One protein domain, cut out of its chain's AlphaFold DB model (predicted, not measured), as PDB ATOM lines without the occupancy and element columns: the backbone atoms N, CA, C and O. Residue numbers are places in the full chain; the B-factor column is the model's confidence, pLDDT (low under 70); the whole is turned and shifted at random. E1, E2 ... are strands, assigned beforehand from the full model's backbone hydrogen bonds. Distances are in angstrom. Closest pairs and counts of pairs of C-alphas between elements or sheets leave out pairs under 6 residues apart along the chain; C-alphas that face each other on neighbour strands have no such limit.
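This is residues 2 to 54 of the 270 residues of the protein "(rape) hypothetical protein" of Brassica napus (UniProt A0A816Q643). With little regular structure, the domain is one long two-stranded hairpin, E1 and E2, that sticks out as an arm, and beyond its open end the unnamed residues 32 to 54 fold into a small head of loops. The printed part has 53 residues, with no named helix and two named strands, E1 then E2, antiparallel. The class is all strand, though just 16 residues are in named elements. The whole is extended, a rod spanning 52 by 17 by 17 A, with a radius of gyration of the C-alphas of 16.0 A.

E1, residues 11 to 18, begins at C-alpha 11 (-15.477, -32.133, 6.520) and is 22.7 A long. E2, residues 24 to 31, is 22.2 A long and ends at C-alpha 31 (-19.302, -29.201, 4.997).

E1 and E2 are a hairpin, antiparallel at 158 degrees between their directions. C-alphas 14 and 28 face each other at 4.4 A. N 15 and O 27, 2.8 A apart, are within hydrogen-bond range.

The C-alphas farthest apart, those of Asp 21 and Lys 54, are 52.3 A apart. The printed part has no cut, and the E1 to E2 link is tight. Confidence is under 70 at residues 2 to 4, 6 to 7 and 35.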
ATOM      1  N   GLY A   2     -14.290 -43.594  19.565       57.34
ATOM      2  CA  GLY A   2     -14.622 -42.184  19.351       57.34
ATOM      3  C   GLY A   2     -13.832 -41.670  18.153       57.34
ATOM      4  O   GLY A   2     -12.612 -41.822  18.136       57.34
ATOM      5  N   ALA A   3     -14.509 -41.120  17.150       64.00
ATOM      6  CA  ALA A   3     -13.852 -40.397  16.068       64.00
ATOM      7  C   ALA A   3     -13.625 -38.953  16.528       64.00
ATOM      8  O   ALA A   3     -14.567 -38.274  16.926       64.00
ATOM      9  N   HIS A   4     -12.375 -38.499  16.505       64.31
ATOM     10  CA  HIS A   4     -12.030 -37.106  16.765       64.31
ATOM     11  C   HIS A   4     -12.148 -36.335  15.447       64.31
ATOM     12  O   HIS A   4     -11.399 -36.598  14.506       64.31
ATOM     13  N   ILE A   5     -13.121 -35.428  15.367       71.31
ATOM     14  CA  ILE A   5     -13.378 -34.607  14.182       71.31
ATOM     15  C   ILE A   5     -12.901 -33.189  14.484       71.31
ATOM     16  O   ILE A   5     -13.332 -32.573  15.454       71.31
ATOM     17  N   ASN A   6     -12.007 -32.665  13.647       66.88
ATOM     18  CA  ASN A   6     -11.525 -31.296  13.777       66.88
ATOM     19  C   ASN A   6     -12.534 -30.325  13.147       66.88
ATOM     20  O   ASN A   6     -12.594 -30.209  11.926       66.88
ATOM     21  N   GLY A   7     -13.293 -29.607  13.980       68.31
ATOM     22  CA  GLY A   7     -14.285 -28.617  13.538       68.31
ATOM     23  C   GLY A   7     -13.708 -27.385  12.826       68.31
ATOM     24  O   GLY A   7     -14.472 -26.595  12.276       68.31
ATOM     25  N   LEU A   8     -12.380 -27.206  12.808       70.94
ATOM     26  CA  LEU A   8     -11.709 -26.123  12.076       70.94
ATOM     27  C   LEU A   8     -11.407 -26.476  10.615       70.94
ATOM     28  O   LEU A   8     -11.036 -25.594   9.842       70.94
ATOM     29  N   LEU A   9     -11.524 -27.751  10.238       75.25
ATOM     30  CA  LEU A   9     -11.297 -28.208   8.872       75.25
ATOM     31  C   LEU A   9     -12.638 -28.546   8.209       75.25
ATOM     32  O   LEU A   9     -13.510 -29.117   8.866       75.25
ATOM     33  N   PRO A  10     -12.817 -28.220   6.915       79.06
ATOM     34  CA  PRO A  10     -14.006 -28.633   6.186       79.06
ATOM     35  C   PRO A  10     -14.089 -30.160   6.170       79.06
ATOM     36  O   PRO A  10     -13.122 -30.849   5.829       79.06
ATOM     37  N   LEU A  11     -15.247 -30.695   6.554       86.50
ATOM     38  CA  LEU A  11     -15.477 -32.133   6.520       86.50
ATOM     39  C   LEU A  11     -15.853 -32.521   5.089       86.50
ATOM     40  O   LEU A  11     -16.827 -32.008   4.541       86.50
ATOM     41  N   MET A  12     -15.088 -33.429   4.489       89.31
ATOM     42  CA  MET A  12     -15.377 -33.965   3.160       89.31
ATOM     43  C   MET A  12     -16.054 -35.322   3.279       89.31
ATOM     44  O   MET A  12     -15.559 -36.204   3.986       89.31
ATOM     45  N   LYS A  13     -17.163 -35.510   2.565       90.31
ATOM     46  CA  LYS A  13     -17.847 -36.799   2.495       90.31
ATOM     47  C   LYS A  13     -18.175 -37.158   1.054       90.31
ATOM     48  O   LYS A  13     -18.887 -36.430   0.373       90.31
ATOM     49  N   THR A  14     -17.637 -38.282   0.606       93.38
ATOM     50  CA  THR A  14     -17.851 -38.818  -0.739       93.38
ATOM     51  C   THR A  14     -18.984 -39.833  -0.718       93.38
ATOM     52  O   THR A  14     -19.005 -40.723   0.135       93.38
ATOM     53  N   TYR A  15     -19.902 -39.704  -1.662       94.19
ATOM     54  CA  TYR A  15     -21.030 -40.598  -1.875       94.19
ATOM     55  C   TYR A  15     -21.011 -41.071  -3.318       94.19
ATOM     56  O   TYR A  15     -20.768 -40.271  -4.215       94.19
ATOM     57  N   THR A  16     -21.306 -42.345  -3.537       96.31
ATOM     58  CA  THR A  16     -21.575 -42.872  -4.874       96.31
ATOM     59  C   THR A  16     -23.086 -42.954  -5.033       96.31
ATOM     60  O   THR A  16     -23.760 -43.556  -4.198       96.31
ATOM     61  N   LEU A  17     -23.617 -42.270  -6.041       96.12
ATOM     62  CA  LEU A  17     -25.029 -42.267  -6.400       96.12
ATOM     63  C   LEU A  17     -25.208 -43.162  -7.625       96.12
ATOM     64  O   LEU A  17     -24.588 -42.908  -8.655       96.12
ATOM     65  N   GLU A  18     -26.042 -44.188  -7.495       97.50
ATOM     66  CA  GLU A  18     -26.440 -45.078  -8.589       97.50
ATOM     67  C   GLU A  18     -27.768 -44.587  -9.181       97.50
ATOM     68  O   GLU A  18     -28.749 -44.400  -8.453       97.50
ATOM     69  N   PHE A  19     -27.804 -44.363 -10.495       96.31
ATOM     70  CA  PHE A  19     -29.013 -43.978 -11.226       96.31
ATOM     71  C   PHE A  19     -29.734 -45.207 -11.796       96.31
ATOM     72  O   PHE A  19     -29.147 -46.274 -11.961       96.31
ATOM     73  N   SER A  20     -31.018 -45.056 -12.141       94.00
ATOM     74  CA  SER A  20     -31.838 -46.126 -12.741       94.00
ATOM     75  C   SER A  20     -31.255 -46.698 -14.032       94.00
ATOM     76  O   SER A  20     -31.526 -47.846 -14.374       94.00
ATOM     77  N   ASP A  21     -30.445 -45.899 -14.722       95.06
ATOM     78  CA  ASP A  21     -29.820 -46.251 -15.994       95.06
ATOM     79  C   ASP A  21     -28.553 -47.107 -15.800       95.06
ATOM     80  O   ASP A  21     -27.974 -47.590 -16.771       95.06
ATOM     81  N   GLY A  22     -28.148 -47.341 -14.544       95.94
ATOM     82  CA  GLY A  22     -26.947 -48.090 -14.169       95.94
ATOM     83  C   GLY A  22     -25.683 -47.236 -14.060       95.94
ATOM     84  O   GLY A  22     -24.618 -47.775 -13.771       95.94
ATOM     85  N   ASP A  23     -25.790 -45.921 -14.269       95.81
ATOM     86  CA  ASP A  23     -24.672 -44.990 -14.132       95.81
ATOM     87  C   ASP A  23     -24.350 -44.703 -12.657       95.81
ATOM     88  O   ASP A  23     -25.240 -44.490 -11.830       95.81
ATOM     89  N   GLU A  24     -23.053 -44.640 -12.343       97.00
ATOM     90  CA  GLU A  24     -22.529 -44.285 -11.022       97.00
ATOM     91  C   GLU A  24     -21.896 -42.888 -11.049       97.00
ATOM     92  O   GLU A  24     -20.965 -42.618 -11.813       97.00
ATOM     93  N   VAL A  25     -22.353 -41.994 -10.171       97.00
ATOM     94  CA  VAL A  25     -21.779 -40.651 -10.007       97.00
ATOM     95  C   VAL A  25     -21.244 -40.477  -8.596       97.00
ATOM     96  O   VAL A  25     -21.953 -40.669  -7.611       97.00
ATOM     97  N   VAL A  26     -19.989 -40.043  -8.485       96.38
ATOM     98  CA  VAL A  26     -19.376 -39.726  -7.193       96.38
ATOM     99  C   VAL A  26     -19.652 -38.267  -6.831       96.38
ATOM    100  O   VAL A  26     -19.074 -37.345  -7.404       96.38
ATOM    101  N   ALA A  27     -20.515 -38.051  -5.844       93.75
ATOM    102  CA  ALA A  27     -20.780 -36.747  -5.253       93.75
ATOM    103  C   ALA A  27     -19.854 -36.507  -4.050       93.75
ATOM    104  O   ALA A  27     -19.778 -37.323  -3.131       93.75
ATOM    105  N   THR A  28     -19.163 -35.367  -4.020       93.19
ATOM    106  CA  THR A  28     -18.356 -34.948  -2.862       93.19
ATOM    107  C   THR A  28     -19.050 -33.793  -2.152       93.19
ATOM    108  O   THR A  28     -19.152 -32.700  -2.702       93.19
ATOM    109  N   LEU A  29     -19.519 -34.031  -0.927       88.19
ATOM    110  CA  LEU A  29     -20.078 -33.001  -0.058       88.19
ATOM    111  C   LEU A  29     -18.962 -32.367   0.775       88.19
ATOM    112  O   LEU A  29     -18.200 -33.068   1.447       88.19
ATOM    113  N   LEU A  30     -18.890 -31.039   0.736       88.25
ATOM    114  CA  LEU A  30     -18.008 -30.214   1.556       88.25
ATOM    115  C   LEU A  30     -18.854 -29.512   2.616       88.25
ATOM    116  O   LEU A  30     -19.658 -28.638   2.300       88.25
ATOM    117  N   TYR A  31     -18.680 -29.899   3.877       81.94
ATOM    118  CA  TYR A  31     -19.302 -29.201   4.997       81.94
ATOM    119  C   TYR A  31     -18.371 -28.077   5.450       81.94
ATOM    120  O   TYR A  31     -17.378 -28.306   6.144       81.94
ATOM    121  N   GLU A  32     -18.688 -26.858   5.021       75.56
ATOM    122  CA  GLU A  32     -18.022 -25.638   5.470       75.56
ATOM    123  C   GLU A  32     -18.687 -25.081   6.739       75.56
ATOM    124  O   GLU A  32     -19.849 -25.368   7.022       75.56
ATOM    125  N   LYS A  33     -17.952 -24.249   7.491       70.00
ATOM    126  CA  LYS A  33     -18.466 -23.503   8.655       70.00
ATOM    127  C   LYS A  33     -19.144 -24.386   9.712       70.00
ATOM    128  O   LYS A  33     -20.260 -24.111  10.149       70.00
ATOM    129  N   LEU A  34     -18.434 -25.408  10.195       73.81
ATOM    130  CA  LEU A  34     -18.803 -26.171  11.399       73.81
ATOM    131  C   LEU A  34     -18.599 -25.316  12.673       73.81
ATOM    132  O   LEU A  34     -17.904 -25.694  13.616       73.81
ATOM    133  N   GLU A  35     -19.174 -24.111  12.675       69.00
ATOM    134  CA  GLU A  35     -19.014 -23.067  13.692       69.00
ATOM    135  C   GLU A  35     -19.651 -23.469  15.027       69.00
ATOM    136  O   GLU A  35     -19.217 -23.022  16.085       69.00
ATOM    137  N   LYS A  36     -20.631 -24.378  14.997       73.38
ATOM    138  CA  LYS A  36     -21.291 -24.916  16.191       73.38
ATOM    139  C   LYS A  36     -20.558 -26.131  16.747       73.38
ATOM    140  O   LYS A  36     -21.132 -27.210  16.842       73.38
ATOM    141  N   HIS A  37     -19.286 -25.966  17.094       77.06
ATOM    142  CA  HIS A  37     -18.553 -26.998  17.818       77.06
ATOM    143  C   HIS A  37     -18.185 -26.516  19.214       77.06
ATOM    144  O   HIS A  37     -17.735 -25.389  19.423       77.06
ATOM    145  N   CYS A  38     -18.377 -27.380  20.199       82.19
ATOM    146  CA  CYS A  38     -17.947 -27.097  21.550       82.19
ATOM    147  C   CYS A  38     -16.423 -27.227  21.625       82.19
ATOM    148  O   CYS A  38     -15.883 -28.310  21.442       82.19
ATOM    149  N   THR A  39     -15.710 -26.156  21.954       81.56
ATOM    150  CA  THR A  39     -14.246 -26.168  22.133       81.56
ATOM    151  C   THR A  39     -13.795 -27.018  23.328       81.56
ATOM    152  O   THR A  39     -12.692 -27.561  23.310       81.56
ATOM    153  N   LEU A  40     -14.652 -27.175  24.348       82.44
ATOM    154  CA  LEU A  40     -14.340 -27.919  25.575       82.44
ATOM    155  C   LEU A  40     -14.313 -29.436  25.358       82.44
ATOM    156  O   LEU A  40     -13.453 -30.116  25.907       82.44
ATOM    157  N   CYS A  41     -15.246 -29.966  24.563       83.25
ATOM    158  CA  CYS A  41     -15.388 -31.409  24.328       83.25
ATOM    159  C   CYS A  41     -15.235 -31.822  22.857       83.25
ATOM    160  O   CYS A  41     -15.261 -33.012  22.558       83.25
ATOM    161  N   GLN A  42     -15.081 -30.851  21.952       73.19
ATOM    162  CA  GLN A  42     -14.883 -31.012  20.505       73.19
ATOM    163  C   GLN A  42     -16.043 -31.710  19.774       73.19
ATOM    164  O   GLN A  42     -15.866 -32.236  18.679       73.19
ATOM    165  N   MET A  43     -17.242 -31.693  20.362       77.75
ATOM    166  CA  MET A  43     -18.461 -32.231  19.751       77.75
ATOM    167  C   MET A  43     -19.155 -31.180  18.877       77.75
ATOM    168  O   MET A  43     -19.156 -29.998  19.216       77.75
ATOM    169  N   LEU A  44     -19.781 -31.630  17.785       79.06
ATOM    170  CA  LEU A  44     -20.538 -30.792  16.839       79.06
ATOM    171  C   LEU A  44     -22.030 -30.642  17.202       79.06
ATOM    172  O   LEU A  44     -22.762 -29.934  16.518       79.06
ATOM    173  N   ASP A  45     -22.498 -31.323  18.251       77.50
ATOM    174  CA  ASP A  45     -23.927 -31.369  18.603       77.50
ATOM    175  C   ASP A  45     -24.396 -30.124  19.376       77.50
ATOM    176  O   ASP A  45     -25.593 -29.864  19.494       77.50
ATOM    177  N   TYR A  46     -23.461 -29.368  19.955       81.38
ATOM    178  CA  TYR A  46     -23.745 -28.218  20.807       81.38
ATOM    179  C   TYR A  46     -22.562 -27.246  20.861       81.38
ATOM    180  O   TYR A  46     -21.416 -27.598  20.586       81.38
ATOM    181  N   GLU A  47     -22.850 -26.007  21.253       83.88
ATOM    182  CA  GLU A  47     -21.862 -24.944  21.435       83.88
ATOM    183  C   GLU A  47     -21.250 -24.995  22.848       83.88
ATOM    184  O   GLU A  47     -21.768 -25.639  23.762       83.88
ATOM    185  N   GLU A  48     -20.145 -24.279  23.071       85.88
ATOM    186  CA  GLU A  48     -19.488 -24.212  24.390       85.88
ATOM    187  C   GLU A  48     -20.435 -23.722  25.508       85.88
ATOM    188  O   GLU A  48     -20.321 -24.130  26.667       85.88
ATOM    189  N   SER A  49     -21.401 -22.863  25.169       83.19
ATOM    190  CA  SER A  49     -22.392 -22.314  26.103       83.19
ATOM    191  C   SER A  49     -23.307 -23.384  26.709       83.19
ATOM    192  O   SER A  49     -23.693 -23.256  27.871       83.19
ATOM    193  N   THR A  50     -23.600 -24.443  25.955       82.81
ATOM    194  CA  THR A  50     -24.512 -25.538  26.314       82.81
ATOM    195  C   THR A  50     -23.779 -26.848  26.599       82.81
ATOM    196  O   THR A  50     -24.406 -27.898  26.738       82.81
ATOM    197  N   CYS A  51     -22.450 -26.802  26.732       85.56
ATOM    198  CA  CYS A  51     -21.648 -27.986  26.985       85.56
ATOM    199  C   CYS A  51     -21.952 -28.597  28.367       85.56
ATOM    200  O   CYS A  51     -21.749 -27.934  29.387       85.56
ATOM    201  N   PRO A  52     -22.340 -29.885  28.444       85.00
ATOM    202  CA  PRO A  52     -22.621 -30.557  29.713       85.00
ATOM    203  C   PRO A  52     -21.361 -30.773  30.564       85.00
ATOM    204  O   PRO A  52     -21.458 -30.982  31.769       85.00
ATOM    205  N   GLN A  53     -20.176 -30.718  29.949       82.50
ATOM    206  CA  GLN A  53     -18.889 -30.810  30.644       82.50
ATOM    207  C   GLN A  53     -18.390 -29.455  31.151       82.50
ATOM    208  O   GLN A  53     -17.344 -29.408  31.798       82.50
ATOM    209  N   LYS A  54     -19.104 -28.355  30.876       82.44
ATOM    210  CA  LYS A  54     -18.730 -27.039  31.387       82.44
ATOM    211  C   LYS A  54     -18.808 -27.088  32.916       82.44
ATOM    212  O   LYS A  54     -19.910 -27.253  33.445       82.44
TER     213      LYS A  54